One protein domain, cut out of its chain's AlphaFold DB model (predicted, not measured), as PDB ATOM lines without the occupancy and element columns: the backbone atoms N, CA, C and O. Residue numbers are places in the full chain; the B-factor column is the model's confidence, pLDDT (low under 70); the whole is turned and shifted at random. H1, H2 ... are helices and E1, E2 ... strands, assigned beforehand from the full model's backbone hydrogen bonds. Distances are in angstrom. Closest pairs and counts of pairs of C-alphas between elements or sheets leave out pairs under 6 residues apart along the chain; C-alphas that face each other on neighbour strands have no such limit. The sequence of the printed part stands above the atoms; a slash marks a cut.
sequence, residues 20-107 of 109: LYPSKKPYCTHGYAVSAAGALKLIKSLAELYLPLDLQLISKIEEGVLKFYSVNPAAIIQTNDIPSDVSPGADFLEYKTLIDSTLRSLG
ATOM      1  N   LEU A  20      97.837  28.964 -11.274       86.19
ATOM      2  CA  LEU A  20      96.716  28.781 -12.191       86.19
ATOM      3  C   LEU A  20      96.506  27.301 -12.490       86.19
ATOM      4  O   LEU A  20      97.433  26.602 -12.899       86.19
ATOM      5  N   TYR A  21      95.263  26.854 -12.362       87.94
ATOM      6  CA  TYR A  21      94.851  25.489 -12.663       87.94
ATOM      7  C   TYR A  21      93.760  25.514 -13.727       87.94
ATOM      8  O   TYR A  21      92.766  26.216 -13.536       87.94
ATOM      9  N   PRO A  22      93.893  24.771 -14.839       90.06
ATOM     10  CA  PRO A  22      92.801  24.619 -15.791       90.06
ATOM     11  C   PRO A  22      91.557  24.102 -15.070       90.06
ATOM     12  O   PRO A  22      91.625  23.110 -14.344       90.06
ATOM     13  N   SER A  23      90.425  24.761 -15.278       84.94
ATOM     14  CA  SER A  23      89.168  24.387 -14.641       84.94
ATOM     15  C   SER A  23      88.070  24.272 -15.688       84.94
ATOM     16  O   SER A  23      87.973  25.085 -16.604       84.94
ATOM     17  N   LYS A  24      87.267  23.213 -15.563       86.94
ATOM     18  CA  LYS A  24      86.123  22.933 -16.442       86.94
ATOM     19  C   LYS A  24      84.783  23.205 -15.768       86.94
ATOM     20  O   LYS A  24      83.771  23.245 -16.448       86.94
ATOM     21  N   LYS A  25      84.784  23.367 -14.446       83.94
ATOM     22  CA  LYS A  25      83.584  23.547 -13.636       83.94
ATOM     23  C   LYS A  25      83.918  24.462 -12.456       83.94
ATOM     24  O   LYS A  25      84.377  23.970 -11.423       83.94
ATOM     25  N   PRO A  26      83.808  25.790 -12.622       82.00
ATOM     26  CA  PRO A  26      84.081  26.713 -11.530       82.00
ATOM     27  C   PRO A  26      83.046  26.541 -10.413       82.00
ATOM     28  O   PRO A  26      81.871  26.311 -10.680       82.00
ATOM     29  N   TYR A  27      83.492  26.664  -9.160       75.31
ATOM     30  CA  TYR A  27      82.604  26.601  -7.993       75.31
ATOM     31  C   TYR A  27      81.701  27.833  -7.877       75.31
ATOM     32  O   TYR A  27      80.564  27.713  -7.436       75.31
ATOM     33  N   CYS A  28      82.198  29.006  -8.269       75.56
ATOM     34  CA  CYS A  28      81.425  30.239  -8.319       75.56
ATOM     35  C   CYS A  28      81.826  31.073  -9.538       75.56
ATOM     36  O   CYS A  28      82.934  30.944 -10.068       75.56
ATOM     37  N   THR A  29      80.916  31.935  -9.975       82.62
ATOM     38  CA  THR A  29      81.099  32.873 -11.094       82.62
ATOM     39  C   THR A  29      80.925  34.329 -10.650       82.62
ATOM     40  O   THR A  29      80.892  35.223 -11.491       82.62
ATOM     41  N   HIS A  30      80.861  34.574  -9.335       76.62
ATOM     42  CA  HIS A  30      80.644  35.898  -8.739       76.62
ATOM     43  C   HIS A  30      81.761  36.898  -9.057       76.62
ATOM     44  O   HIS A  30      81.524  38.101  -9.078       76.62
ATOM     45  N   GLY A  31      82.972  36.413  -9.341       79.88
ATOM     46  CA  GLY A  31      84.062  37.251  -9.813       79.88
ATOM     47  C   GLY A  31      85.079  36.469 -10.631       79.88
ATOM     48  O   GLY A  31      85.415  35.327 -10.320       79.88
ATOM     49  N   TYR A  32      85.563  37.097 -11.698       86.19
ATOM     50  CA  TYR A  32      86.569  36.535 -12.591       86.19
ATOM     51  C   TYR A  32      87.311  37.653 -13.330       86.19
ATOM     52  O   TYR A  32      86.771  38.733 -13.563       86.19
ATOM     53  N   ALA A  33      88.551  37.377 -13.731       85.31
ATOM     54  CA  ALA A  33      89.320  38.239 -14.621       85.31
ATOM     55  C   ALA A  33      89.320  37.653 -16.039       85.31
ATOM     56  O   ALA A  33      89.429  36.439 -16.223       85.31
ATOM     57  N   VAL A  34      89.227  38.518 -17.047       88.06
ATOM     58  CA  VAL A  34      89.299  38.133 -18.462       88.06
ATOM     59  C   VAL A  34      90.383  38.932 -19.168       88.06
ATOM     60  O   VAL A  34      90.580  40.114 -18.903       88.06
ATOM     61  N   SER A  35      91.075  38.299 -20.114       86.25
ATOM     62  CA  SER A  35      91.894  39.041 -21.073       86.25
ATOM     63  C   SER A  35      90.999  39.848 -22.016       86.25
ATOM     64  O   SER A  35      89.831  39.511 -22.197       86.25
ATOM     65  N   ALA A  36      91.537  40.865 -22.695       87.44
ATOM     66  CA  ALA A  36      90.767  41.650 -23.666       87.44
ATOM     67  C   ALA A  36      90.121  40.776 -24.767       87.44
ATOM     68  O   ALA A  36      88.948  40.936 -25.101       87.44
ATOM     69  N   ALA A  37      90.860  39.785 -25.286       87.12
ATOM     70  CA  ALA A  37      90.323  38.818 -26.245       87.12
ATOM     71  C   ALA A  37      89.249  37.910 -25.618       87.12
ATOM     72  O   ALA A  37      88.250  37.587 -26.266       87.12
ATOM     73  N   GLY A  38      89.440  37.521 -24.354       88.56
ATOM     74  CA  GLY A  38      88.458  36.774 -23.573       88.56
ATOM     75  C   GLY A  38      87.165  37.560 -23.361       88.56
ATOM     76  O   GLY A  38      86.098  36.999 -23.573       88.56
ATOM     77  N   ALA A  39      87.252  38.855 -23.047       90.56
ATOM     78  CA  ALA A  39      86.103  39.741 -22.873       90.56
ATOM     79  C   ALA A  39      85.268  39.833 -24.156       90.56
ATOM     80  O   ALA A  39      84.058  39.622 -24.123       90.56
ATOM     81  N   LEU A  40      85.913  40.051 -25.308       92.06
ATOM     82  CA  LEU A  40      85.218  40.079 -26.596       92.06
ATOM     83  C   LEU A  40      84.535  38.740 -26.904       92.06
ATOM     84  O   LEU A  40      83.406  38.717 -27.396       92.06
ATOM     85  N   LYS A  41      85.214  37.621 -26.626       91.12
ATOM     86  CA  LYS A  41      84.641  36.285 -26.820       91.12
ATOM     87  C   LYS A  41      83.451  36.055 -25.891       91.12
ATOM     88  O   LYS A  41      82.433  35.560 -26.352       91.12
ATOM     89  N   LEU A  42      83.565  36.455 -24.629       91.19
ATOM     90  CA  LEU A  42      82.521  36.327 -23.619       91.19
ATOM     91  C   LEU A  42      81.275  37.130 -24.006       91.19
ATOM     92  O   LEU A  42      80.195  36.556 -24.045       91.19
ATOM     93  N   ILE A  43      81.434  38.397 -24.410       92.38
ATOM     94  CA  ILE A  43      80.325  39.239 -24.896       92.38
ATOM     95  C   ILE A  43      79.622  38.581 -26.086       92.38
ATOM     96  O   ILE A  43      78.400  38.531 -26.120       92.38
ATOM     97  N   LYS A  44      80.372  38.031 -27.049       92.62
ATOM     98  CA  LYS A  44      79.781  37.334 -28.203       92.62
ATOM     99  C   LYS A  44      79.079  36.033 -27.808       92.62
ATOM    100  O   LYS A  44      78.021  35.731 -28.343       92.62
ATOM    101  N   SER A  45      79.666  35.255 -26.900       90.31
ATOM    102  CA  SER A  45      79.125  33.962 -26.458       90.31
ATOM    103  C   SER A  45      77.935  34.083 -25.505       90.31
ATOM    104  O   SER A  45      77.183  33.120 -25.377       90.31
ATOM    105  N   LEU A  46      77.781  35.236 -24.851       90.12
ATOM    106  CA  LEU A  46      76.712  35.550 -23.899       90.12
ATOM    107  C   LEU A  46      75.811  36.696 -24.394       90.12
ATOM    108  O   LEU A  46      75.089  37.290 -23.600       90.12
ATOM    109  N   ALA A  47      75.858  37.021 -25.692       91.44
ATOM    110  CA  ALA A  47      75.037  38.077 -26.291       91.44
ATOM    111  C   ALA A  47      73.537  37.763 -26.192       91.44
ATOM    112  O   ALA A  47      72.720  38.666 -26.038       91.44
ATOM    113  N   GLU A  48      73.195  36.476 -26.254       91.69
ATOM    114  CA  GLU A  48      71.843  35.966 -26.072       91.69
ATOM    115  C   GLU A  48      71.818  35.059 -24.844       91.69
ATOM    116  O   GLU A  48      72.496  34.028 -24.803       91.69
ATOM    117  N   LEU A  49      71.038  35.455 -23.836       90.56
ATOM    118  CA  LEU A  49      70.881  34.693 -22.606       90.56
ATOM    119  C   LEU A  49      69.558  33.929 -22.609       90.56
ATOM    120  O   LEU A  49      68.493  34.519 -22.778       90.56
ATOM    121  N   TYR A  50      69.632  32.618 -22.400       92.38
ATOM    122  CA  TYR A  50      68.469  31.724 -22.266       92.38
ATOM    123  C   TYR A  50      68.471  30.966 -20.931       92.38
ATOM    124  O   TYR A  50      67.521  30.252 -20.611       92.38
ATOM    125  N   LEU A  51      69.530  31.140 -20.139       91.00
ATOM    126  CA  LEU A  51      69.667  30.693 -18.759       91.00
ATOM    127  C   LEU A  51      70.166  31.874 -17.910       91.00
ATOM    128  O   LEU A  51      70.668  32.859 -18.463       91.00
ATOM    129  N   PRO A  52      70.080  31.780 -16.573       90.31
ATOM    130  CA  PRO A  52      70.859  32.633 -15.684       90.31
ATOM    131  C   PRO A  52      72.331  32.719 -16.124       90.31
ATOM    132  O   PRO A  52      72.919  31.730 -16.572       90.31
ATOM    133  N   LEU A  53      72.906  33.923 -16.044       87.94
ATOM    134  CA  LEU A  53      74.221  34.256 -16.607       87.94
ATOM    135  C   LEU A  53      75.331  33.319 -16.114       87.94
ATOM    136  O   LEU A  53      76.184  32.897 -16.890       87.94
ATOM    137  N   ASP A  54      75.313  33.005 -14.826       87.25
ATOM    138  CA  ASP A  54      76.228  32.091 -14.154       87.25
ATOM    139  C   ASP A  54      76.153  30.671 -14.725       87.25
ATOM    140  O   ASP A  54      77.186  30.097 -15.077       87.25
ATOM    141  N   LEU A  55      74.945  30.133 -14.894       90.56
ATOM    142  CA  LEU A  55      74.725  28.811 -15.479       90.56
ATOM    143  C   LEU A  55      75.134  28.770 -16.950       90.56
ATOM    144  O   LEU A  55      75.772  27.812 -17.393       90.56
ATOM    145  N   GLN A  56      74.814  29.817 -17.709       92.31
ATOM    146  CA  GLN A  56      75.193  29.883 -19.115       92.31
ATOM    147  C   GLN A  56      76.707  30.020 -19.290       92.31
ATOM    148  O   GLN A  56      77.290  29.378 -20.165       92.31
ATOM    149  N   LEU A  57      77.368  30.799 -18.431       91.88
ATOM    150  CA  LEU A  57      78.824  30.904 -18.394       91.88
ATOM    151  C   LEU A  57      79.473  29.546 -18.094       91.88
ATOM    152  O   LEU A  57      80.393  29.150 -18.811       91.88
ATOM    153  N   ILE A  58      78.970  28.813 -17.093       91.56
ATOM    154  CA  ILE A  58      79.441  27.456 -16.770       91.56
ATOM    155  C   ILE A  58      79.275  26.529 -17.979       91.56
ATOM    156  O   ILE A  58      80.241  25.878 -18.371       91.56
ATOM    157  N   SER A  59      78.113  26.543 -18.638       92.25
ATOM    158  CA  SER A  59      77.869  25.757 -19.857       92.25
ATOM    159  C   SER A  59      78.892  26.067 -20.958       92.25
ATOM    160  O   SER A  59      79.461  25.144 -21.540       92.25
ATOM    161  N   LYS A  60      79.229  27.340 -21.202       92.44
ATOM    162  CA  LYS A  60      80.241  27.712 -22.213       92.44
ATOM    163  C   LYS A  60      81.661  27.273 -21.842       92.44
ATOM    164  O   LYS A  60      82.482  27.052 -22.739       92.44
ATOM    165  N   ILE A  61      81.972  27.155 -20.553       92.31
ATOM    166  CA  ILE A  61      83.248  26.604 -20.072       92.31
ATOM    167  C   ILE A  61      83.270  25.084 -20.274       92.31
ATOM    168  O   ILE A  61      84.243  24.554 -20.814       92.31
ATOM    169  N   GLU A  62      82.194  24.390 -19.900       91.88
ATOM    170  CA  GLU A  62      82.061  22.933 -20.037       91.88
ATOM    171  C   GLU A  62      82.090  22.485 -21.509       91.88
ATOM    172  O   GLU A  62      82.757  21.504 -21.843       91.88
ATOM    173  N   GLU A  63      81.469  23.255 -22.409       92.19
ATOM    174  CA  GLU A  63      81.523  23.071 -23.870       92.19
ATOM    175  C   GLU A  63      82.925  23.320 -24.469       92.19
ATOM    176  O   GLU A  63      83.163  23.051 -25.647       92.19
ATOM    177  N   GLY A  64      83.865  23.872 -23.694       90.69
ATOM    178  CA  GLY A  64      85.209  24.220 -24.161       90.69
ATOM    179  C   GLY A  64      85.269  25.481 -25.028       90.69
ATOM    180  O   GLY A  64      86.327  25.801 -25.584       90.69
ATOM    181  N   VAL A  65      84.167  26.232 -25.133       91.62
ATOM    182  CA  VAL A  65      84.138  27.529 -25.823       91.62
ATOM    183  C   VAL A  65      85.008  28.528 -25.066       91.62
ATOM    184  O   VAL A  65      85.793  29.256 -25.680       91.62
ATOM    185  N   LEU A  66      84.925  28.549 -23.738       90.12
ATOM    186  CA  LEU A  66      85.737  29.414 -22.889       90.12
ATOM    187  C   LEU A  66      86.825  28.599 -22.187       90.12
ATOM    188  O   LEU A  66      86.546  27.623 -21.500       90.12
ATOM    189  N   LYS A  67      88.085  29.018 -22.348       91.00
ATOM    190  CA  LYS A  67      89.190  28.484 -21.545       91.00
ATOM    191  C   LYS A  67      89.157  29.166 -20.189       91.00
ATOM    192  O   LYS A  67      89.274  30.389 -20.129       91.00
ATOM    193  N   PHE A  68      89.023  28.379 -19.133       90.25
ATOM    194  CA  PHE A  68      88.890  28.884 -17.777       90.25
ATOM    195  C   PHE A  68      89.965  28.292 -16.867       90.25
ATOM    196  O   PHE A  68      90.389  27.144 -17.031       90.25
ATOM    197  N   TYR A  69      90.418  29.103 -15.916       89.69
ATOM    198  CA  TYR A  69      91.446  28.739 -14.953       89.69
ATOM    199  C   TYR A  69      91.024  29.210 -13.567       89.69
ATOM    200  O   TYR A  69      90.513  30.317 -13.414       89.69
ATOM    201  N   SER A  70      91.272  28.379 -12.564       87.00
ATOM    202  CA  SER A  70      91.130  28.741 -11.159       87.00
ATOM    203  C   SER A  70      92.477  29.200 -10.610       87.00
ATOM    204  O   SER A  70      93.504  28.575 -10.882       87.00
ATOM    205  N   VAL A  71      92.464  30.277  -9.829       84.38
ATOM    206  CA  VAL A  71      93.635  30.773  -9.097       84.38
ATOM    207  C   VAL A  71      93.619  30.181  -7.685       84.38
ATOM    208  O   VAL A  71      92.576  30.208  -7.032       84.38
ATOM    209  N   ASN A  72      94.756  29.660  -7.222       82.75
ATOM    210  CA  ASN A  72      94.959  29.236  -5.835       82.75
ATOM    211  C   ASN A  72      96.195  29.949  -5.241       82.75
ATOM    212  O   ASN A  72      97.256  29.867  -5.873       82.75
ATOM    213  N   PRO A  73      96.101  30.604  -4.068       78.62
ATOM    214  CA  PRO A  73      94.880  30.828  -3.283       78.62
ATOM    215  C   PRO A  73      93.849  31.692  -4.030       78.62
ATOM    216  O   PRO A  73      94.185  32.384  -4.991       78.62
ATOM    217  N   ALA A  74      92.573  31.596  -3.641       75.00
ATOM    218  CA  ALA A  74      91.490  32.311  -4.314       75.00
ATOM    219  C   ALA A  74      91.715  33.825  -4.225       75.00
ATOM    220  O   ALA A  74      91.680  34.393  -3.142       75.00
ATOM    221  N   ALA A  75      91.934  34.483  -5.363       73.56
ATOM    222  CA  ALA A  75      92.232  35.912  -5.377       73.56
ATOM    223  C   ALA A  75      90.991  36.779  -5.101       73.56
ATOM    224  O   ALA A  75      91.108  37.843  -4.505       73.56
ATOM    225  N   ILE A  76      89.809  36.314  -5.527       70.75
ATOM    226  CA  ILE A  76      88.517  36.977  -5.323       70.75
ATOM    227  C   ILE A  76      87.744  36.190  -4.268       70.75
ATOM    228  O   ILE A  76      87.440  35.014  -4.470       70.75
ATOM    229  N   ILE A  77      87.419  36.846  -3.158       67.75
ATOM    230  CA  ILE A  77      86.554  36.307  -2.108       67.75
ATOM    231  C   ILE A  77      85.228  37.061  -2.190       67.75
ATOM    232  O   ILE A  77      85.218  38.289  -2.156       67.75
ATOM    233  N   GLN A  78      84.119  36.331  -2.304       64.25
ATOM    234  CA  GLN A  78      82.791  36.911  -2.123       64.25
ATOM    235  C   GLN A  78      82.602  37.251  -0.647       64.25
ATOM    236  O   GLN A  78      82.853  36.416   0.224       64.25
ATOM    237  N   THR A  79      82.152  38.467  -0.375       59.81
ATOM    238  CA  THR A  79      81.860  38.940   0.973       59.81
ATOM    239  C   THR A  79      80.387  39.351   1.062       59.81
ATOM    240  O   THR A  79      79.777  39.702   0.054       59.81
ATOM    241  N   ASN A  80      79.784  39.210   2.244       56.84
ATOM    242  CA  ASN A  80      78.334  39.322   2.440       56.84
ATOM    243  C   ASN A  80      77.970  40.702   2.989       56.84
ATOM    244  O   ASN A  80      77.604  40.860   4.155       56.84
ATOM    245  N   ASP A  81      78.114  41.706   2.139       52.41
ATOM    246  CA  ASP A  81      77.976  43.109   2.519       52.41
ATOM    247  C   ASP A  81      76.511  43.560   2.620       52.41
ATOM    248  O   ASP A  81      76.208  44.534   3.311       52.41
ATOM    249  N   ILE A  82      75.599  42.874   1.912       51.62
ATOM    250  CA  ILE A  82      74.202  43.288   1.738       51.62
ATOM    251  C   ILE A  82      73.256  42.128   2.106       51.62
ATOM    252  O   ILE A  82      73.459  41.005   1.644       51.62
ATOM    253  N   PRO A  83      72.174  42.375   2.877       51.09
ATOM    254  CA  PRO A  83      71.231  41.334   3.307       51.09
ATOM    255  C   PRO A  83      70.541  40.554   2.179       51.09
ATOM    256  O   PRO A  83      69.992  39.490   2.438       51.09
ATOM    257  N   SER A  84      70.530  41.067   0.942       54.94
ATOM    258  CA  SER A  84      69.940  40.373  -0.211       54.94
ATOM    259  C   SER A  84      70.706  39.115  -0.619       54.94
ATOM    260  O   SER A  84      70.122  38.242  -1.255       54.94
ATOM    261  N   ASP A  85      71.980  39.017  -0.237       50.12
ATOM    262  CA  ASP A  85      72.860  37.896  -0.581       50.12
ATOM    263  C   ASP A  85      72.805  36.778   0.478       50.12
ATOM    264  O   ASP A  85      73.518  35.778   0.388       50.12
ATOM    265  N   VAL A  86      71.945  36.938   1.493       54.31
ATOM    266  CA  VAL A  86      71.839  36.053   2.654       54.31
ATOM    267  C   VAL A  86      70.380  35.643   2.851       54.31
ATOM    268  O   VAL A  86      69.514  36.464   3.147       54.31
ATOM    269  N   SER A  87      70.089  34.346   2.726       53.78
ATOM    270  CA  SER A  87      68.781  33.810   3.115       53.78
ATOM    271  C   SER A  87      68.515  34.094   4.604       53.78
ATOM    272  O   SER A  87      69.414  33.873   5.422       53.78
ATOM    273  N   PRO A  88      67.304  34.537   4.997       51.06
ATOM    274  CA  PRO A  88      66.987  34.794   6.399       51.06
ATOM    275  C   PRO A  88      67.284  33.565   7.274       51.06
ATOM    276  O   PRO A  88      66.791  32.475   6.990       51.06
ATOM    277  N   GLY A  89      68.072  33.745   8.339       56.38
ATOM    278  CA  GLY A  89      68.407  32.681   9.298       56.38
ATOM    279  C   GLY A  89      69.698  31.906   9.018       56.38
ATOM    280  O   GLY A  89      69.945  30.899   9.675       56.38
ATOM    281  N   ALA A  90      70.521  32.343   8.065       55.91
ATOM    282  CA  ALA A  90      71.842  31.765   7.871       55.91
ATOM    283  C   ALA A  90      72.874  32.412   8.818       55.91
ATOM    284  O   ALA A  90      73.287  33.555   8.619       55.91
ATOM    285  N   ASP A  91      73.290  31.673   9.850       48.41
ATOM    286  CA  ASP A  91      74.402  32.056  10.722       48.41
ATOM    287  C   ASP A  91      75.728  31.788   9.998       48.41
ATOM    288  O   ASP A  91      76.145  30.639   9.832       48.41
ATOM    289  N   PHE A  92      76.406  32.850   9.561       54.66
ATOM    290  CA  PHE A  92      77.745  32.753   8.983       54.66
ATOM    291  C   PHE A  92      78.787  33.372   9.917       54.66
ATOM    292  O   PHE A  92      78.569  34.423  10.515       54.66
ATOM    293  N   LEU A  93      79.937  32.702  10.030       46.88
ATOM    294  CA  LEU A  93      80.997  33.017  10.994       46.88
ATOM    295  C   LEU A  93      81.753  34.327  10.707       46.88
ATOM    296  O   LEU A  93      82.465  34.799  11.587       46.88
ATOM    297  N   GLU A  94      81.618  34.933   9.521       48.84
ATOM    298  CA  GLU A  94      82.377  36.135   9.156       48.84
ATOM    299  C   GLU A  94      81.596  37.063   8.210       48.84
ATOM    300  O   GLU A  94      81.376  36.753   7.039       48.84
ATOM    301  N   TYR A  95      81.237  38.247   8.710       43.28
ATOM    302  CA  TYR A  95      80.883  39.397   7.879       43.28
ATOM    303  C   TYR A  95      82.183  40.035   7.391       43.28
ATOM    304  O   TYR A  95      82.952  40.576   8.186       43.28
ATOM    305  N   LYS A  96      82.456  39.953   6.092       50.47
ATOM    306  CA  LYS A  96      83.574  40.660   5.457       50.47
ATOM    307  C   LYS A  96      82.994  41.744   4.558       50.47
ATOM    308  O   LYS A  96      81.902  41.564   4.041       50.47
ATOM    309  N   THR A  97      83.686  42.870   4.441       40.50
ATOM    310  CA  THR A  97      83.317  43.981   3.555       40.50
ATOM    311  C   THR A  97      84.089  43.839   2.244       40.50
ATOM    312  O   THR A  97      85.275  43.489   2.276       40.50
ATOM    313  N   LEU A  98      83.459  44.140   1.110       41.47
ATOM    314  CA  LEU A  98      84.083  44.266  -0.201       41.47
ATOM    315  C   LEU A  98      85.112  45.395  -0.118       41.47
ATOM    316  O   LEU A  98      84.789  46.578  -0.209       41.47
ATOM    317  N   ILE A  99      86.378  45.036   0.070       43.59
ATOM    318  CA  ILE A  99      87.474  45.978  -0.130       43.59
ATOM    319  C   ILE A  99      87.512  46.259  -1.631       43.59
ATOM    320  O   ILE A  99      87.674  45.321  -2.412       43.59
ATOM    321  N   ASP A 100      87.302  47.531  -1.995       45.72
ATOM    322  CA  ASP A 100      87.446  48.131  -3.328       45.72
ATOM    323  C   ASP A 100      88.061  47.179  -4.353       45.72
ATOM    324  O   ASP A 100      89.247  46.892  -4.221       45.72
ATOM    325  N   SER A 101      87.268  46.742  -5.346       44.44
ATOM    326  CA  SER A 101      87.635  45.912  -6.509       44.44
ATOM    327  C   SER A 101      88.864  45.031  -6.298       44.44
ATOM    328  O   SER A 101      89.985  45.521  -6.264       44.44
ATOM    329  N   THR A 102      88.700  43.712  -6.305       51.22
ATOM    330  CA  THR A 102      89.802  42.749  -6.150       51.22
ATOM    331  C   THR A 102      91.042  43.036  -7.024       51.22
ATOM    332  O   THR A 102      92.153  42.655  -6.679       51.22
ATOM    333  N   LEU A 103      90.901  43.765  -8.135       46.34
ATOM    334  CA  LEU A 103      92.028  44.293  -8.910       46.34
ATOM    335  C   LEU A 103      92.960  45.214  -8.097       46.34
ATOM    336  O   LEU A 103      94.180  45.052  -8.144       46.34
ATOM    337  N   ARG A 104      92.404  46.128  -7.293       48.31
ATOM    338  CA  ARG A 104      93.149  47.061  -6.439       48.31
ATOM    339  C   ARG A 104      93.937  46.334  -5.353       48.31
ATOM    340  O   ARG A 104      95.085  46.705  -5.113       48.31
ATOM    341  N   SER A 105      93.364  45.305  -4.725       47.88
ATOM    342  CA  SER A 105      94.072  44.508  -3.711       47.88
ATOM    343  C   SER A 105      95.196  43.654  -4.309       47.88
ATOM    344  O   SER A 105      96.182  43.386  -3.628       47.88
ATOM    345  N   LEU A 106      95.092  43.300  -5.594       49.56
ATOM    346  CA  LEU A 106      96.134  42.605  -6.359       49.56
ATOM    347  C   LEU A 106      97.169  43.554  -6.995       49.56
ATOM    348  O   LEU A 106      98.072  43.093  -7.690       49.56
ATOM    349  N   GLY A 107      97.051  44.872  -6.790       48.72
ATOM    350  CA  GLY A 107      97.962  45.863  -7.373       48.72
ATOM    351  C   GLY A 107      97.836  46.024  -8.893       48.72
ATOM    352  O   GLY A 107      98.723  46.599  -9.523       48.72
TER     353      GLY A 107
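AT A GLANCE: This is residues 20 to 107 of the 109 residues of an uncharacterized protein of Gigaspora rosea (UniProt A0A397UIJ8). With little regular structure, this is a loose set of parts with few contacts: helices H1 and H2, set crosswise and close at one point, a small antiparallel ribbon, E1 - E2, that comes near H2 where Phe 68 follows Ile 61, and a long loop, residues 73 to 101, that swings out from E2 and returns to tiny H3; residues 83 to 91 stick out. The 88 printed residues run E1, H1, H2, E2, H3, mixed in class, with 33 in named elements. The whole is only just loose, close to compact: radius of gyration of the C-alphas 14.9 A, spans 38 by 33 by 20 A.

HOW THE PARTS SIT: Start at E1, residues 20 to 23, antiparallel to E2, residues 68 to 72, at 135 degrees; N 21 and O 70, 2.9 A apart, are within hydrogen-bond range. H1, residues 36 to 45, and H2, residues 53 to 62, are close but not clearly touching, about perpendicular at 74 degrees; their closest C-alphas, Ser 45 and Lys 60, are 7.6 A apart. In both, every O i to N i+4 pair is within range; H3, residues 102 to 105, is too short for one and touches no helix.

IN THESE COORDINATES: Find C-alpha 20 at (96.716, 28.781, -12.191), where E1 begins. H1 and H2 each span 14.2 A, E2 13.4 A; H3 ends at C-alpha 105, (94.072, 44.508, -3.711).

THE WHOLE: The farthest C-alphas, Ala 37 and Gly 89, are 42.2 A apart. E1 to H1 and E2 to H3 are long links; the printed part has no cut. Residues 77 to 107 have pLDDT under 70.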